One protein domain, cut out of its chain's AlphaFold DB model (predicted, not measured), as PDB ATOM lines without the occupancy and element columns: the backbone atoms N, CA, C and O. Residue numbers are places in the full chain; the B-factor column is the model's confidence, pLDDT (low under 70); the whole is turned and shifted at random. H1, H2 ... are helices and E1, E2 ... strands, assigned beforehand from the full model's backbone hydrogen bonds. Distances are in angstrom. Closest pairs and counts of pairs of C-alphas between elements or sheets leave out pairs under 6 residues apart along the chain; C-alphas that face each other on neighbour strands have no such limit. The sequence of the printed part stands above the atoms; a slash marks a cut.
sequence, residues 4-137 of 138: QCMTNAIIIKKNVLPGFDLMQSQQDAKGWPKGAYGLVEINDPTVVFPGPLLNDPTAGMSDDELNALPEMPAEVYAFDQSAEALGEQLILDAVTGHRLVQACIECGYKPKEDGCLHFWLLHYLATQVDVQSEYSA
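Overview. This is residues 4 to 137 of the 138 residues of an uncharacterized protein of Burkholderia ubonensis (UniProt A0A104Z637). A strongly twisted sheet of four strands has H4 over one face and the very short H1 on the other; H3 passes its E4 edge, H5 passes its E1 edge, and the start of H5 packs on H3. From this body the chain loops away to H2, where residues 60 to 65 stick out. The printed part has 134 residues, with five named helices and four named strands in the order H1 E1 E2 E3 E4 H2 H3 H4 H5; the sheet, order E1 E2 E3 E4, is antiparallel, and the class is mixed. It is compact, with a radius of gyration of the C-alphas of 15.4 A and spans of 49 by 34 by 29 A.

Arrangement. E1, residues 10 to 17, E2, residues 20 to 24, E3, residues 37 to 42, and E4, residues 44 to 49, form a meander, each strand the antiparallel neighbour of the one before. Within hydrogen-bond range are N 12 and O 22, 2.8 A, in the hairpin E1 and E2; N 21 and O 40, 2.8 A, in E2 and E3; and N 39 and O 47, 2.9 A, in E3 and E4. H4, residues 94 to 106, is on the sheet at a height of 10.1 A; H1, residues 4 to 7, is on the opposite face at 8.9 A. H3, residues 74 to 90, only grazes the sheet; its closest C-alphas to E4 are those of Leu 86 and Phe 49, 5.4 A. H5, residues 117 to 135, only grazes it too; its closest C-alphas to E1 are those of Val 129 and Lys 13, 6.7 A. H5 touches H3 with residues 117 to 122 alone, the closest C-alphas being those of Phe 119 and Ala 83, 5.0 A. H2, residues 63 to 67, is not on the sheet and touches no helix. Every O i to N i+4 pair is within hydrogen-bond range in H2 and H4, 11 of 13 in H3 and 13 of 15 in H5; H1 is too short for one.

Along the chain. H1 begins at C-alpha 4, (225.925, 232.034, 228.896), and H5 ends at C-alpha 135, (242.082, 228.866, 209.002). From first to last C-alpha H5 measures 27.6 A, H3 25.2 A, H4 18.2 A and E1 16.7 A.

Size, cuts and confidence. The two C-alphas farthest apart, those of Cys 5 and Ala 68, are 49.2 A apart. The printed part has no cut; the links E2 to E3 and E4 to H2 are long. Residues 131 to 137 have pLDDT under 70.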
ATOM      1  N   GLN A   4     224.532 232.212 229.333       90.88
ATOM      2  CA  GLN A   4     225.925 232.034 228.896       90.88
ATOM      3  C   GLN A   4     226.849 231.680 230.070       90.88
ATOM      4  O   GLN A   4     227.621 230.726 229.985       90.88
ATOM      5  N   CYS A   5     226.744 232.409 231.187       91.56
ATOM      6  CA  CYS A   5     227.547 232.135 232.380       91.56
ATOM      7  C   CYS A   5     227.163 230.801 233.028       91.56
ATOM      8  O   CYS A   5     228.041 230.071 233.476       91.56
ATOM      9  N   MET A   6     225.867 230.474 233.076       93.94
ATOM     10  CA  MET A   6     225.384 229.221 233.669       93.94
ATOM     11  C   MET A   6     225.839 227.988 232.893       93.94
ATOM     12  O   MET A   6     226.162 226.973 233.499       93.94
ATOM     13  N   THR A   7     225.866 228.071 231.566       94.94
ATOM     14  CA  THR A   7     226.264 226.953 230.705       94.94
ATOM     15  C   THR A   7     227.759 226.927 230.406       94.94
ATOM     16  O   THR A   7     228.221 226.009 229.729       94.94
ATOM     17  N   ASN A   8     228.521 227.921 230.882       95.12
ATOM     18  CA  ASN A   8     229.909 228.154 230.489       95.12
ATOM     19  C   ASN A   8     230.074 228.121 228.956       95.12
ATOM     20  O   ASN A   8     230.954 227.435 228.435       95.12
ATOM     21  N   ALA A   9     229.150 228.774 228.240       95.69
ATOM     22  CA  ALA A   9     229.065 228.691 226.789       95.69
ATOM     23  C   ALA A   9     230.354 229.188 226.120       95.69
ATOM     24  O   ALA A   9     230.906 230.224 226.494       95.69
ATOM     25  N   ILE A  10     230.797 228.469 225.091       95.88
ATOM     26  CA  ILE A  10     231.919 228.885 224.247       95.88
ATOM     27  C   ILE A  10     231.394 229.553 222.987       95.88
ATOM     28  O   ILE A  10     230.358 229.162 222.449       95.88
ATOM     29  N   ILE A  11     232.127 230.550 222.504       96.00
ATOM     30  CA  ILE A  11     231.860 231.150 221.200       96.00
ATOM     31  C   ILE A  11     232.421 230.222 220.130       96.00
ATOM     32  O   ILE A  11     233.622 229.962 220.109       96.00
ATOM     33  N   ILE A  12     231.550 229.760 219.242       96.44
ATOM     34  CA  ILE A  12     231.926 228.996 218.055       96.44
ATOM     35  C   ILE A  12     232.325 229.970 216.949       96.44
ATOM     36  O   ILE A  12     233.427 229.882 216.411       96.44
ATOM     37  N   LYS A  13     231.468 230.964 216.680       95.56
ATOM     38  CA  LYS A  13     231.700 232.008 215.679       95.56
ATOM     39  C   LYS A  13     231.149 233.344 216.162       95.56
ATOM     40  O   LYS A  13     229.978 233.432 216.521       95.56
ATOM     41  N   LYS A  14     231.980 234.388 216.139       95.25
ATOM     42  CA  LYS A  14     231.517 235.765 216.377       95.25
ATOM     43  C   LYS A  14     230.868 236.342 215.130       95.25
ATOM     44  O   LYS A  14     231.408 236.132 214.045       95.25
ATOM     45  N   ASN A  15     229.805 237.124 215.305       94.44
ATOM     46  CA  ASN A  15     229.054 237.774 214.231       94.44
ATOM     47  C   ASN A  15     228.759 236.798 213.083       94.44
ATOM     48  O   ASN A  15     229.064 237.086 211.926       94.44
ATOM     49  N   VAL A  16     228.238 235.611 213.414       96.62
ATOM     50  CA  VAL A  16     227.869 234.612 212.397       96.62
ATOM     51  C   VAL A  16     226.776 235.167 211.479       96.62
ATOM     52  O   VAL A  16     226.783 234.926 210.273       96.62
ATOM     53  N   LEU A  17     225.892 235.975 212.063       97.31
ATOM     54  CA  LEU A  17     224.960 236.871 211.400       97.31
ATOM     55  C   LEU A  17     225.156 238.275 211.996       97.31
ATOM     56  O   LEU A  17     225.633 238.392 213.133       97.31
ATOM     57  N   PRO A  18     224.769 239.349 211.291       97.00
ATOM     58  CA  PRO A  18     224.751 240.697 211.841       97.00
ATOM     59  C   PRO A  18     224.040 240.755 213.200       97.00
ATOM     60  O   PRO A  18     222.835 240.544 213.301       97.00
ATOM     61  N   GLY A  19     224.809 241.027 214.258       95.06
ATOM     62  CA  GLY A  19     224.294 241.136 215.625       95.06
ATOM     63  C   GLY A  19     224.091 239.814 216.372       95.06
ATOM     64  O   GLY A  19     223.620 239.870 217.502       95.06
ATOM     65  N   PHE A  20     224.461 238.662 215.801       97.56
ATOM     66  CA  PHE A  20     224.368 237.361 216.471       97.56
ATOM     67  C   PHE A  20     225.712 236.626 216.475       97.56
ATOM     68  O   PHE A  20     226.315 236.373 215.429       97.56
ATOM     69  N   ASP A  21     226.139 236.199 217.657       97.50
ATOM     70  CA  ASP A  21     227.199 235.214 217.840       97.50
ATOM     71  C   ASP A  21     226.601 233.800 217.852       97.50
ATOM     72  O   ASP A  21     225.532 233.567 218.419       97.50
ATOM     73  N   LEU A  22     227.311 232.832 217.273       97.75
ATOM     74  CA  LEU A  22     227.017 231.414 217.453       97.75
ATOM     75  C   LEU A  22     227.817 230.888 218.639       97.75
ATOM     76  O   LEU A  22     229.051 230.939 218.648       97.75
ATOM     77  N   MET A  23     227.118 230.333 219.618       97.31
ATOM     78  CA  MET A  23     227.715 229.770 220.823       97.31
ATOM     79  C   MET A  23     227.244 228.339 221.067       97.31
ATOM     80  O   MET A  23     226.194 227.933 220.574       97.31
ATOM     81  N   GLN A  24     227.998 227.589 221.869       97.06
ATOM     82  CA  GLN A  24     227.626 226.247 222.311       97.06
ATOM     83  C   GLN A  24     227.772 226.114 223.827       97.06
ATOM     84  O   GLN A  24     228.835 226.388 224.395       97.06
ATOM     85  N   SER A  25     226.715 225.648 224.485       97.00
ATOM     86  CA  SER A  25     226.701 225.369 225.924       97.00
ATOM     87  C   SER A  25     227.659 224.228 226.288       97.00
ATOM     88  O   SER A  25     227.697 223.181 225.641       97.00
ATOM     89  N   GLN A  26     228.419 224.396 227.370       97.31
ATOM     90  CA  GLN A  26     229.352 223.379 227.874       97.31
ATOM     91  C   GLN A  26     228.806 222.617 229.088       97.31
ATOM     92  O   GLN A  26     229.335 221.569 229.468       97.31
ATOM     93  N   GLN A  27     227.737 223.135 229.689       96.25
ATOM     94  CA  GLN A  27     227.052 222.583 230.851       96.25
ATOM     95  C   GLN A  27     225.542 222.738 230.685       96.25
ATOM     96  O   GLN A  27     225.080 223.608 229.947       96.25
ATOM     97  N   ASP A  28     224.784 221.900 231.385       96.31
ATOM     98  CA  ASP A  28     223.329 221.950 231.354       96.31
ATOM     99  C   ASP A  28     222.794 223.145 232.143       96.31
ATOM    100  O   ASP A  28     223.083 223.318 233.328       96.31
ATOM    101  N   ALA A  29     221.934 223.928 231.498       94.62
ATOM    102  CA  ALA A  29     221.069 224.887 232.162       94.62
ATOM    103  C   ALA A  29     219.635 224.740 231.654       94.62
ATOM    104  O   ALA A  29     219.376 224.294 230.533       94.62
ATOM    105  N   LYS A  30     218.667 225.157 232.474       93.31
ATOM    106  CA  LYS A  30     217.268 225.207 232.049       93.31
ATOM    107  C   LYS A  30     217.140 226.164 230.858       93.31
ATOM    108  O   LYS A  30     217.410 227.349 231.006       93.31
ATOM    109  N   GLY A  31     216.703 225.643 229.713       92.06
ATOM    110  CA  GLY A  31     216.542 226.407 228.471       92.06
ATOM    111  C   GLY A  31     217.772 226.414 227.558       92.06
ATOM    112  O   GLY A  31     217.643 226.833 226.419       92.06
ATOM    113  N   TRP A  32     218.928 225.914 228.010       95.94
ATOM    114  CA  TRP A  32     220.109 225.723 227.164       95.94
ATOM    115  C   TRP A  32     220.891 224.478 227.625       95.94
ATOM    116  O   TRP A  32     221.812 224.585 228.441       95.94
ATOM    117  N   PRO A  33     220.480 223.274 227.181       96.31
ATOM    118  CA  PRO A  33     221.122 222.020 227.576       96.31
ATOM    119  C   PRO A  33     222.525 221.924 226.979       96.31
ATOM    120  O   PRO A  33     222.795 222.556 225.959       96.31
ATOM    121  N   LYS A  34     223.412 221.134 227.588       96.25
ATOM    122  CA  LYS A  34     224.804 220.962 227.157       96.25
ATOM    123  C   LYS A  34     224.895 220.504 225.696       96.25
ATOM    124  O   LYS A  34     224.206 219.576 225.287       96.25
ATOM    125  N   GLY A  35     225.800 221.114 224.932       95.31
ATOM    126  CA  GLY A  35     226.071 220.779 223.533       95.31
ATOM    127  C   GLY A  35     225.108 221.414 222.525       95.31
ATOM    128  O   GLY A  35     225.411 221.405 221.332       95.31
ATOM    129  N   ALA A  36     223.994 221.997 222.977       97.06
ATOM    130  CA  ALA A  36     223.086 222.731 222.104       97.06
ATOM    131  C   ALA A  36     223.695 224.065 221.661       97.06
ATOM    132  O   ALA A  36     224.425 224.734 222.408       97.06
ATOM    133  N   TYR A  37     223.353 224.466 220.443       97.69
ATOM    134  CA  TYR A  37     223.762 225.743 219.889       97.69
ATOM    135  C   TYR A  37     222.821 226.851 220.344       97.69
ATOM    136  O   TYR A  37     221.641 226.621 220.604       97.69
ATOM    137  N   GLY A  38     223.371 228.056 220.444       97.25
ATOM    138  CA  GLY A  38     222.637 229.276 220.729       97.25
ATOM    139  C   GLY A  38     223.038 230.383 219.765       97.25
ATOM    140  O   GLY A  38     224.230 230.671 219.640       97.25
ATOM    141  N   LEU A  39     222.060 231.018 219.117       97.56
ATOM    142  CA  LEU A  39     222.256 232.323 218.481       97.56
ATOM    143  C   LEU A  39     222.084 233.395 219.546       97.56
ATOM    144  O   LEU A  39     221.011 233.500 220.139       97.56
ATOM    145  N   VAL A  40     223.136 234.162 219.816       96.50
ATOM    146  CA  VAL A  40     223.168 235.103 220.933       96.50
ATOM    147  C   VAL A  40     223.426 236.521 220.453       96.50
ATOM    148  O   VAL A  40     224.470 236.798 219.874       96.50
ATOM    149  N   GLU A  41     222.509 237.432 220.768       92.81
ATOM    150  CA  GLU A  41     222.728 238.872 220.580       92.81
ATOM    151  C   GLU A  41     223.514 239.463 221.754       92.81
ATOM    152  O   GLU A  41     224.521 240.149 221.582       92.81
ATOM    153  N   ILE A  42     223.047 239.193 222.978       88.69
ATOM    154  CA  ILE A  42     223.669 239.681 224.206       88.69
ATOM    155  C   ILE A  42     223.287 238.800 225.399       88.69
ATOM    156  O   ILE A  42     222.110 238.648 225.704       88.69
ATOM    157  N   ASN A  43     224.285 238.289 226.125       84.38
ATOM    158  CA  ASN A  43     224.183 237.525 227.384       84.38
ATOM    159  C   ASN A  43     223.401 236.193 227.365       84.38
ATOM    160  O   ASN A  43     223.855 235.237 227.990       84.38
ATOM    161  N   ASP A  44     222.238 236.128 226.723       91.25
ATOM    162  CA  ASP A  44     221.326 234.986 226.686       91.25
ATOM    163  C   ASP A  44     221.016 234.616 225.227       91.25
ATOM    164  O   ASP A  44     220.959 235.499 224.368       91.25
ATOM    165  N   PRO A  45     220.837 233.319 224.916       93.62
ATOM    166  CA  PRO A  45     220.531 232.891 223.564       93.62
ATOM    167  C   PRO A  45     219.114 233.307 223.174       93.62
ATOM    168  O   PRO A  45     218.149 233.058 223.894       93.62
ATOM    169  N   THR A  46     219.007 233.905 221.995       95.44
ATOM    170  CA  THR A  46     217.746 234.247 221.345       95.44
ATOM    171  C   THR A  46     217.073 232.996 220.782       95.44
ATOM    172  O   THR A  46     215.864 232.827 220.912       95.44
ATOM    173  N   VAL A  47     217.863 232.100 220.187       96.75
ATOM    174  CA  VAL A  47     217.409 230.812 219.646       96.75
ATOM    175  C   VAL A  47     218.330 229.734 220.183       96.75
ATOM    176  O   VAL A  47     219.544 229.855 220.028       96.75
ATOM    177  N   VAL A  48     217.768 228.690 220.791       97.25
ATOM    178  CA  VAL A  48     218.506 227.501 221.232       97.25
ATOM    179  C   VAL A  48     218.012 226.313 220.439       97.25
ATOM    180  O   VAL A  48     216.816 226.059 220.429       97.25
ATOM    181  N   PHE A  49     218.914 225.568 219.813       96.69
ATOM    182  CA  PHE A  49     218.552 224.428 218.975       96.69
ATOM    183  C   PHE A  49     219.564 223.289 219.130       96.69
ATOM    184  O   PHE A  49     220.733 223.526 219.476       96.69
ATOM    185  N   PRO A  50     219.128 222.032 218.939       92.44
ATOM    186  CA  PRO A  50     220.040 220.905 219.007       92.44
ATOM    187  C   PRO A  50     221.033 220.954 217.840       92.44
ATOM    188  O   PRO A  50     220.691 221.341 216.728       92.44
ATOM    189  N   GLY A  51     222.276 220.553 218.106       83.00
ATOM    190  CA  GLY A  51     223.195 220.163 217.041       83.00
ATOM    191  C   GLY A  51     222.865 218.763 216.501       83.00
ATOM    192  O   GLY A  51     222.038 218.065 217.092       83.00
ATOM    193  N   PRO A  52     223.572 218.302 215.457       91.00
ATOM    194  CA  PRO A  52     224.740 218.937 214.834       91.00
ATOM    195  C   PRO A  52     224.393 220.054 213.833       91.00
ATOM    196  O   PRO A  52     223.268 220.161 213.363       91.00
ATOM    197  N   LEU A  53     225.390 220.882 213.500       93.75
ATOM    198  CA  LEU A  53     225.329 221.746 212.318       93.75
ATOM    199  C   LEU A  53     225.701 220.899 211.107       93.75
ATOM    200  O   LEU A  53     226.766 220.282 211.103       93.75
ATOM    201  N   LEU A  54     224.817 220.848 210.118       95.12
ATOM    202  CA  LEU A  54     224.981 220.029 208.924       95.12
ATOM    203  C   LEU A  54     224.871 220.918 207.690       95.12
ATOM    204  O   LEU A  54     224.005 221.788 207.623       95.12
ATOM    205  N   ASN A  55     225.751 220.688 206.720       94.75
ATOM    206  CA  ASN A  55     225.586 221.271 205.397       94.75
ATOM    207  C   ASN A  55     224.486 220.523 204.646       94.75
ATOM    208  O   ASN A  55     224.369 219.305 204.789       94.75
ATOM    209  N   ASP A  56     223.729 221.253 203.831       93.69
ATOM    210  CA  ASP A  56     222.791 220.655 202.890       93.69
ATOM    211  C   ASP A  56     223.584 219.836 201.853       93.69
ATOM    212  O   ASP A  56     224.386 220.413 201.110       93.69
ATOM    213  N   PRO A  57     223.396 218.505 201.778       91.94
ATOM    214  CA  PRO A  57     224.106 217.655 200.820       91.94
ATOM    215  C   PRO A  57     223.756 217.955 199.360       91.94
ATOM    216  O   PRO A  57     224.456 217.504 198.455       91.94
ATOM    217  N   THR A  58     222.662 218.680 199.134       90.75
ATOM    218  CA  THR A  58     222.151 219.047 197.815       90.75
ATOM    219  C   THR A  58     222.443 220.495 197.434       90.75
ATOM    220  O   THR A  58     222.136 220.910 196.314       90.75
ATOM    221  N   ALA A  59     223.084 221.266 198.319       90.38
ATOM    222  CA  ALA A  59     223.444 222.648 198.035       90.38
ATOM    223  C   ALA A  59     224.270 222.761 196.744       90.38
ATOM    224  O   ALA A  59     225.312 222.124 196.580       90.38
ATOM    225  N   GLY A  60     223.807 223.615 195.829       88.00
ATOM    226  CA  GLY A  60     224.464 223.870 194.547       88.00
ATOM    227  C   GLY A  60     224.118 222.883 193.430       88.00
ATOM    228  O   GLY A  60     224.562 223.107 192.305       88.00
ATOM    229  N   MET A  61     223.321 221.844 193.700       91.12
ATOM    230  CA  MET A  61     222.761 220.994 192.648       91.12
ATOM    231  C   MET A  61     221.668 221.741 191.881       91.12
ATOM    232  O   MET A  61     220.866 222.482 192.447       91.12
ATOM    233  N   SER A  62     221.631 221.531 190.572       88.88
ATOM    234  CA  SER A  62     220.531 221.947 189.706       88.88
ATOM    235  C   SER A  62     219.328 221.006 189.822       88.88
ATOM    236  O   SER A  62     219.460 219.851 190.230       88.88
ATOM    237  N   ASP A  63     218.155 221.469 189.384       87.44
ATOM    238  CA  ASP A  63     216.935 220.650 189.340       87.44
ATOM    239  C   ASP A  63     217.128 219.357 188.530       87.44
ATOM    240  O   ASP A  63     216.617 218.304 188.906       87.44
ATOM    241  N   ASP A  64     217.880 219.408 187.427       92.69
ATOM    242  CA  ASP A  64     218.166 218.228 186.605       92.69
ATOM    243  C   ASP A  64     219.055 217.220 187.351       92.69
ATOM    244  O   ASP A  64     218.829 216.014 187.255       92.69
ATOM    245  N   GLU A  65     220.035 217.698 188.125       92.50
ATOM    246  CA  GLU A  65     220.896 216.846 188.954       92.50
ATOM    247  C   GLU A  65     220.106 216.200 190.092       92.50
ATOM    248  O   GLU A  65     220.232 214.996 190.305       92.50
ATOM    249  N   LEU A  66     219.233 216.966 190.755       88.81
ATOM    250  CA  LEU A  66     218.323 216.462 191.785       88.81
ATOM    251  C   LEU A  66     217.382 215.386 191.232       88.81
ATOM    252  O   LEU A  66     217.246 214.315 191.818       88.81
ATOM    253  N   ASN A  67     216.767 215.638 190.072       89.75
ATOM    254  CA  ASN A  67     215.856 214.692 189.422       89.75
ATOM    255  C   ASN A  67     216.567 213.442 188.880       89.75
ATOM    256  O   ASN A  67     215.924 212.412 188.670       89.75
ATOM    257  N   ALA A  68     217.875 213.522 188.628       92.62
ATOM    258  CA  ALA A  68     218.685 212.395 188.182       92.62
ATOM    259  C   ALA A  68     219.151 211.486 189.332       92.62
ATOM    260  O   ALA A  68     219.682 210.403 189.059       92.62
ATOM    261  N   LEU A  69     218.962 211.887 190.596       87.62
ATOM    262  CA  LEU A  69     219.327 211.060 191.741       87.62
ATOM    263  C   LEU A  69     218.453 209.793 191.775       87.62
ATOM    264  O   LEU A  69     217.228 209.888 191.848       87.62
ATOM    265  N   PRO A  70     219.056 208.587 191.743       84.38
ATOM    266  CA  PRO A  70     218.293 207.341 191.812       84.38
ATOM    267  C   PRO A  70     217.617 207.159 193.179       84.38
ATOM    268  O   PRO A  70     216.578 206.511 193.273       84.38
ATOM    269  N   GLU A  71     218.217 207.731 194.223       88.94
ATOM    270  CA  GLU A  71     217.714 207.804 195.590       88.94
ATOM    271  C   GLU A  71     218.321 209.045 196.262       88.94
ATOM    272  O   GLU A  71     219.443 209.444 195.936       88.94
ATOM    273  N   MET A  72     217.584 209.654 197.192       85.12
ATOM    274  CA  MET A  72     218.102 210.770 197.982       85.12
ATOM    275  C   MET A  72     219.209 210.286 198.932       85.12
ATOM    276  O   MET A  72     219.028 209.254 199.584       85.12
ATOM    277  N   PRO A  73     220.333 211.017 199.064       86.38
ATOM    278  CA  PRO A  73     221.381 210.667 200.015       86.38
ATOM    279  C   PRO A  73     220.832 210.571 201.444       86.38
ATOM    280  O   PRO A  73     220.006 211.386 201.859       86.38
ATOM    281  N   ALA A  74     221.310 209.599 202.223       86.62
ATOM    282  CA  ALA A  74     220.860 209.401 203.604       86.62
ATOM    283  C   ALA A  74     221.162 210.621 204.495       86.62
ATOM    284  O   ALA A  74     220.455 210.892 205.465       86.62
ATOM    285  N   GLU A  75     222.197 211.378 204.140       89.94
ATOM    286  CA  GLU A  75     222.610 212.616 204.786       89.94
ATOM    287  C   GLU A  75     221.541 213.710 204.674       89.94
ATOM    288  O   GLU A  75     221.418 214.519 205.593       89.94
ATOM    289  N   VAL A  76     220.732 213.707 203.605       90.94
ATOM    290  CA  VAL A  76     219.644 214.683 203.421       90.94
ATOM    291  C   VAL A  76     218.608 214.515 204.520       90.94
ATOM    292  O   VAL A  76     218.197 215.487 205.137       90.94
ATOM    293  N   TYR A  77     218.272 213.275 204.873       91.38
ATOM    294  CA  TYR A  77     217.321 213.018 205.948       91.38
ATOM    295  C   TYR A  77     217.807 213.544 207.310       91.38
ATOM    296  O   TYR A  77     217.024 214.085 208.090       91.38
ATOM    297  N   ALA A  78     219.104 213.408 207.606       93.06
ATOM    298  CA  ALA A  78     219.685 213.939 208.840       93.06
ATOM    299  C   ALA A  78     219.730 215.478 208.846       93.06
ATOM    300  O   ALA A  78     219.491 216.099 209.889       93.06
ATOM    301  N   PHE A  79     220.017 216.080 207.690       95.31
ATOM    302  CA  PHE A  79     219.961 217.524 207.494       95.31
ATOM    303  C   PHE A  79     218.540 218.052 207.711       95.31
ATOM    304  O   PHE A  79     218.355 218.918 208.564       95.31
ATOM    305  N   ASP A  80     217.539 217.462 207.054       94.81
ATOM    306  CA  ASP A  80     216.131 217.846 207.168       94.81
ATOM    307  C   ASP A  80     215.650 217.794 208.620       94.81
ATOM    308  O   ASP A  80     215.089 218.761 209.128       94.81
ATOM    309  N   GLN A  81     215.933 216.702 209.339       94.88
ATOM    310  CA  GLN A  81     215.572 216.594 210.756       94.88
ATOM    311  C   GLN A  81     216.198 217.699 211.612       94.88
ATOM    312  O   GLN A  81     215.552 218.235 212.512       94.88
ATOM    313  N   SER A  82     217.461 218.031 211.347       94.88
ATOM    314  CA  SER A  82     218.173 219.073 212.090       94.88
ATOM    315  C   SER A  82     217.626 220.464 211.750       94.88
ATOM    316  O   SER A  82     217.495 221.313 212.634       94.88
ATOM    317  N   ALA A  83     217.264 220.693 210.484       96.12
ATOM    318  CA  ALA A  83     216.690 221.945 210.010       96.12
ATOM    319  C   ALA A  83     215.290 222.165 210.593       96.12
ATOM    320  O   ALA A  83     214.996 223.257 211.074       96.12
ATOM    321  N   GLU A  84     214.454 221.127 210.625       96.19
ATOM    322  CA  GLU A  84     213.132 221.166 211.257       96.19
ATOM    323  C   GLU A  84     213.240 221.430 212.764       96.19
ATOM    324  O   GLU A  84     212.564 222.315 213.291       96.19
ATOM    325  N   ALA A  85     214.169 220.761 213.458       95.44
ATOM    326  CA  ALA A  85     214.409 221.001 214.881       95.44
ATOM    327  C   ALA A  85     214.851 222.446 215.175       95.44
ATOM    328  O   ALA A  85     214.487 223.000 216.212       95.44
ATOM    329  N   LEU A  86     215.610 223.079 214.272       96.75
ATOM    330  CA  LEU A  86     215.890 224.516 214.333       96.75
ATOM    331  C   LEU A  86     214.623 225.340 214.054       96.75
ATOM    332  O   LEU A  86     214.343 226.289 214.785       96.75
ATOM    333  N   GLY A  87     213.849 224.977 213.031       96.25
ATOM    334  CA  GLY A  87     212.609 225.646 212.632       96.25
ATOM    335  C   GLY A  87     211.585 225.760 213.762       96.25
ATOM    336  O   GLY A  87     211.009 226.833 213.954       96.25
ATOM    337  N   GLU A  88     211.433 224.715 214.578       95.69
ATOM    338  CA  GLU A  88     210.577 224.723 215.774       95.69
ATOM    339  C   GLU A  88     210.962 225.819 216.785       95.69
ATOM    340  O   GLU A  88     210.110 226.336 217.508       95.69
ATOM    341  N   GLN A  89     212.240 226.205 216.816       96.62
ATOM    342  CA  GLN A  89     212.791 227.207 217.734       96.62
ATOM    343  C   GLN A  89     212.759 228.625 217.145       96.62
ATOM    344  O   GLN A  89     213.047 229.594 217.846       96.62
ATOM    345  N   LEU A  90     212.372 228.771 215.871       95.56
ATOM    346  CA  LEU A  90     212.212 230.064 215.194       95.56
ATOM    347  C   LEU A  90     210.817 230.682 215.379       95.56
ATOM    348  O   LEU A  90     210.507 231.710 214.770       95.56
ATOM    349  N   ILE A  91     209.981 230.110 216.250       93.50
ATOM    350  CA  ILE A  91     208.724 230.728 216.688       93.50
ATOM    351  C   ILE A  91     209.057 231.830 217.700       93.50
ATOM    352  O   ILE A  91     209.059 231.632 218.914       93.50
ATOM    353  N   LEU A  92     209.376 233.005 217.165       94.00
ATOM    354  CA  LEU A  92     209.852 234.161 217.917       94.00
ATOM    355  C   LEU A  92     208.795 235.265 217.966       94.00
ATOM    356  O   LEU A  92     207.854 235.303 217.169       94.00
ATOM    357  N   ASP A  93     208.966 236.208 218.893       95.75
ATOM    358  CA  ASP A  93     208.190 237.442 218.858       95.75
ATOM    359  C   ASP A  93     208.494 238.243 217.579       95.75
ATOM    360  O   ASP A  93     209.550 238.099 216.959       95.75
ATOM    361  N   ALA A  94     207.568 239.120 217.192       95.06
ATOM    362  CA  ALA A  94     207.647 239.830 215.919       95.06
ATOM    363  C   ALA A  94     208.929 240.669 215.758       95.06
ATOM    364  O   ALA A  94     209.452 240.771 214.650       95.06
ATOM    365  N   VAL A  95     209.444 241.269 216.836       95.12
ATOM    366  CA  VAL A  95     210.621 242.147 216.770       95.12
ATOM    367  C   VAL A  95     211.886 241.314 216.627       95.12
ATOM    368  O   VAL A  95     212.738 241.607 215.789       95.12
ATOM    369  N   THR A  96     212.015 240.263 217.427       94.56
ATOM    370  CA  THR A  96     213.160 239.353 217.374       94.56
ATOM    371  C   THR A  96     213.188 238.567 216.070       94.56
ATOM    372  O   THR A  96     214.215 238.552 215.394       94.56
ATOM    373  N   GLY A  97     212.048 238.010 215.654       95.44
ATOM    374  CA  GLY A  97     211.914 237.319 214.376       95.44
ATOM    375  C   GLY A  97     212.260 238.226 213.196       95.44
ATOM    376  O   GLY A  97     213.052 237.840 212.342       95.44
ATOM    377  N   HIS A  98     211.758 239.468 213.177       95.94
ATOM    378  CA  HIS A  98     212.110 240.430 212.131       95.94
ATOM    379  C   HIS A  98     213.619 240.704 212.082       95.94
ATOM    380  O   HIS A  98     214.202 240.692 211.001       95.94
ATOM    381  N   ARG A  99     214.267 240.937 213.231       96.06
ATOM    382  CA  ARG A  99     215.717 241.191 213.292       96.06
ATOM    383  C   ARG A  99     216.534 240.003 212.789       96.06
ATOM    384  O   ARG A  99     217.438 240.210 211.987       96.06
ATOM    385  N   LEU A 100     216.183 238.786 213.202       96.94
ATOM    386  CA  LEU A 100     216.852 237.573 212.733       96.94
ATOM    387  C   LEU A 100     216.705 237.409 211.216       96.94
ATOM    388  O   LEU A 100     217.695 237.209 210.525       96.94
ATOM    389  N   VAL A 101     215.487 237.563 210.684       97.00
ATOM    390  CA  VAL A 101     215.238 237.466 209.237       97.00
ATOM    391  C   VAL A 101     216.035 238.518 208.464       97.00
ATOM    392  O   VAL A 101     216.623 238.186 207.439       97.00
ATOM    393  N   GLN A 102     216.088 239.767 208.939       97.88
ATOM    394  CA  GLN A 102     216.896 240.812 208.296       97.88
ATOM    395  C   GLN A 102     218.387 240.465 208.307       97.88
ATOM    396  O   GLN A 102     219.030 240.565 207.266       97.88
ATOM    397  N   ALA A 103     218.918 239.981 209.432       97.81
ATOM    398  CA  ALA A 103     220.310 239.547 209.522       97.81
ATOM    399  C   ALA A 103     220.615 238.398 208.539       97.81
ATOM    400  O   ALA A 103     221.651 238.408 207.878       97.81
ATOM    401  N   CYS A 104     219.688 237.450 208.366       98.06
ATOM    402  CA  CYS A 104     219.806 236.398 207.354       98.06
ATOM    403  C   CYS A 104     219.776 236.958 205.921       98.06
ATOM    404  O   CYS A 104     220.579 236.538 205.091       98.06
ATOM    405  N   ILE A 105     218.894 237.922 205.623       98.19
ATOM    406  CA  ILE A 105     218.820 238.574 204.301       98.19
ATOM    407  C   ILE A 105     220.125 239.311 203.975       98.19
ATOM    408  O   ILE A 105     220.626 239.203 202.857       98.19
ATOM    409  N   GLU A 106     220.711 240.020 204.942       97.94
ATOM    410  CA  GLU A 106     222.015 240.682 204.784       97.94
ATOM    411  C   GLU A 106     223.148 239.686 204.492       97.94
ATOM    412  O   GLU A 106     224.090 240.009 203.767       97.94
ATOM    413  N   CYS A 107     223.026 238.459 204.998       97.31
ATOM    414  CA  CYS A 107     223.933 237.344 204.725       97.31
ATOM    415  C   CYS A 107     223.613 236.572 203.435       97.31
ATOM    416  O   CYS A 107     224.299 235.600 203.122       97.31
ATOM    417  N   GLY A 108     222.610 237.006 202.668       97.00
ATOM    418  CA  GLY A 108     222.295 236.459 201.352       97.00
ATOM    419  C   GLY A 108     221.054 235.576 201.286       97.00
ATOM    420  O   GLY A 108     220.780 235.074 200.201       97.00
ATOM    421  N   TYR A 109     220.290 235.415 202.372       97.50
ATOM    422  CA  TYR A 109     219.001 234.723 202.311       97.50
ATOM    423  C   TYR A 109     218.006 235.486 201.433       97.50
ATOM    424  O   TYR A 109     217.724 236.670 201.638       97.50
ATOM    425  N   LYS A 110     217.402 234.781 200.486       96.25
ATOM    426  CA  LYS A 110     216.393 235.286 199.564       96.25
ATOM    427  C   LYS A 110     215.099 234.494 199.748       96.25
ATOM    428  O   LYS A 110     214.949 233.421 199.165       96.25
ATOM    429  N   PRO A 111     214.088 235.046 200.447       92.19
ATOM    430  CA  PRO A 111     212.856 234.324 200.793       92.19
ATOM    431  C   PRO A 111     212.050 233.739 199.623       92.19
ATOM    432  O   PRO A 111     211.155 232.929 199.836       92.19
ATOM    433  N   LYS A 112     212.301 234.197 198.390       91.94
ATOM    434  CA  LYS A 112     211.622 233.719 197.177       91.94
ATOM    435  C   LYS A 112     212.427 232.688 196.383       91.94
ATOM    436  O   LYS A 112     211.863 232.103 195.467       91.94
ATOM    437  N   GLU A 113     213.711 232.522 196.690       89.88
ATOM    438  CA  GLU A 113     214.643 231.659 195.951       89.88
ATOM    439  C   GLU A 113     215.115 230.497 196.835       89.88
ATOM    440  O   GLU A 113     215.046 229.352 196.414       89.88
ATOM    441  N   ASP A 114     215.482 230.772 198.089       88.75
ATOM    442  CA  ASP A 114     216.157 229.808 198.973       88.75
ATOM    443  C   ASP A 114     215.192 228.937 199.801       88.75
ATOM    444  O   ASP A 114     215.598 228.235 200.726       88.75
ATOM    445  N   GLY A 115     213.889 229.020 199.527       88.00
ATOM    446  CA  GLY A 115     212.873 228.272 200.261       88.00
ATOM    447  C   GLY A 115     212.772 228.663 201.742       88.00
ATOM    448  O   GLY A 115     212.728 229.844 202.107       88.00
ATOM    449  N   CYS A 116     212.656 227.659 202.610       93.50
ATOM    450  CA  CYS A 116     212.413 227.834 204.040       93.50
ATOM    451  C   CYS A 116     213.661 228.328 204.791       93.50
ATOM    452  O   CYS A 116     214.734 227.738 204.701       93.50
ATOM    453  N   LEU A 117     213.495 229.365 205.622       96.12
ATOM    454  CA  LEU A 117     214.600 230.006 206.347       96.12
ATOM    455  C   LEU A 117     215.437 229.039 207.193       96.12
ATOM    456  O   LEU A 117     216.646 229.203 207.249       96.12
ATOM    457  N   HIS A 118     214.828 228.075 207.886       96.56
ATOM    458  CA  HIS A 118     215.561 227.190 208.799       96.56
ATOM    459  C   HIS A 118     216.496 226.219 208.066       96.56
ATOM    460  O   HIS A 118     217.590 225.970 208.564       96.56
ATOM    461  N   PHE A 119     216.124 225.752 206.870       96.38
ATOM    462  CA  PHE A 119     217.013 224.971 206.004       96.38
ATOM    463  C   PHE A 119     218.214 225.814 205.566       96.38
ATOM    464  O   PHE A 119     219.362 225.438 205.807       96.38
ATOM    465  N   TRP A 120     217.948 227.009 205.023       97.31
ATOM    466  CA  TRP A 120     219.001 227.945 204.629       97.31
ATOM    467  C   TRP A 120     219.919 228.301 205.804       97.31
ATOM    468  O   TRP A 120     221.139 228.270 205.680       97.31
ATOM    469  N   LEU A 121     219.333 228.606 206.964       97.69
ATOM    470  CA  LEU A 121     220.063 229.036 208.148       97.69
ATOM    471  C   LEU A 121     220.947 227.915 208.689       97.69
ATOM    472  O   LEU A 121     222.100 228.180 209.010       97.69
ATOM    473  N   LEU A 122     220.451 226.676 208.771       97.62
ATOM    474  CA  LEU A 122     221.267 225.554 209.233       97.62
ATOM    475  C   LEU A 122     222.489 225.352 208.330       97.62
ATOM    476  O   LEU A 122     223.613 225.303 208.835       97.62
ATOM    477  N   HIS A 123     222.273 225.302 207.012       97.06
ATOM    478  CA  HIS A 123     223.353 225.155 206.039       97.06
ATOM    479  C   HIS A 123     224.347 226.322 206.115       97.06
ATOM    480  O   HIS A 123     225.555 226.100 206.202       97.06
ATOM    481  N   TYR A 124     223.848 227.561 206.163       97.31
ATOM    482  CA  TYR A 124     224.677 228.757 206.288       97.31
ATOM    483  C   TYR A 124     225.545 228.708 207.553       97.31
ATOM    484  O   TYR A 124     226.756 228.917 207.479       97.31
ATOM    485  N   LEU A 125     224.956 228.394 208.714       97.31
ATOM    486  CA  LEU A 125     225.692 228.290 209.975       97.31
ATOM    487  C   LEU A 125     226.772 227.204 209.910       97.31
ATOM    488  O   LEU A 125     227.894 227.460 210.345       97.31
ATOM    489  N   ALA A 126     226.463 226.032 209.348       96.31
ATOM    490  CA  ALA A 126     227.436 224.956 209.159       96.31
ATOM    491  C   ALA A 126     228.623 225.416 208.293       96.31
ATOM    492  O   ALA A 126     229.775 225.320 208.720       96.31
ATOM    493  N   THR A 127     228.346 226.057 207.155       95.56
ATOM    494  CA  THR A 127     229.379 226.590 206.254       95.56
ATOM    495  C   THR A 127     230.269 227.636 206.942       95.56
ATOM    496  O   THR A 127     231.489 227.625 206.777       95.56
ATOM    497  N   GLN A 128     229.706 228.533 207.762       94.56
ATOM    498  CA  GLN A 128     230.497 229.552 208.475       94.56
ATOM    499  C   GLN A 128     231.465 228.964 209.515       94.56
ATOM    500  O   GLN A 128     232.509 229.571 209.803       94.56
ATOM    501  N   VAL A 129     231.107 227.818 210.101       90.56
ATOM    502  CA  VAL A 129     231.939 227.099 211.073       90.56
ATOM    503  C   VAL A 129     233.040 226.311 210.365       90.56
ATOM    504  O   VAL A 129     234.197 226.404 210.781       90.56
ATOM    505  N   ASP A 130     232.720 225.628 209.264       81.19
ATOM    506  CA  ASP A 130     233.697 224.857 208.485       81.19
ATOM    507  C   ASP A 130     234.829 225.744 207.961       81.19
ATOM    508  O   ASP A 130     236.004 225.430 208.161       81.19
ATOM    509  N   VAL A 131     234.504 226.928 207.431       62.16
ATOM    510  CA  VAL A 131     235.507 227.900 206.964       62.16
ATOM    511  C   VAL A 131     236.494 228.283 208.078       62.16
ATOM    512  O   VAL A 131     237.677 228.479 207.822       62.16
ATOM    513  N   GLN A 132     236.065 228.369 209.341       54.75
ATOM    514  CA  GLN A 132     236.966 228.707 210.451       54.75
ATOM    515  C   GLN A 132     237.905 227.554 210.843       54.75
ATOM    516  O   GLN A 132     239.007 227.806 211.348       54.75
ATOM    517  N   SER A 133     237.492 226.306 210.613       58.47
ATOM    518  CA  SER A 133     238.319 225.127 210.885       58.47
ATOM    519  C   SER A 133     239.537 225.056 209.953       58.47
ATOM    520  O   SER A 133     240.630 224.717 210.406       58.47
ATOM    521  N   GLU A 134     239.395 225.517 208.707       48.22
ATOM    522  CA  GLU A 134     240.486 225.576 207.724       48.22
ATOM    523  C   GLU A 134     241.547 226.638 208.076       48.22
ATOM    524  O   GLU A 134     242.746 226.386 207.955       48.22
ATOM    525  N   TYR A 135     241.141 227.799 208.607       46.84
ATOM    526  CA  TYR A 135     242.082 228.866 209.002       46.84
ATOM    527  C   TYR A 135     242.784 228.628 210.346       46.84
ATOM    528  O   TYR A 135     243.783 229.282 210.632       46.84
ATOM    529  N   SER A 136     242.288 227.708 211.177       46.53
ATOM    530  CA  SER A 136     242.892 227.397 212.485       46.53
ATOM    531  C   SER A 136     243.958 226.291 212.409       46.53
ATOM    532  O   SER A 136     244.618 226.009 213.407       46.53
ATOM    533  N   ALA A 137     244.123 225.670 211.235       45.34
ATOM    534  CA  ALA A 137     245.112 224.626 210.955       45.34
ATOM    535  C   ALA A 137     246.351 225.135 210.182       45.34
ATOM    536  O   ALA A 137     247.151 224.320 209.721       45.34
TER     537      ALA A 137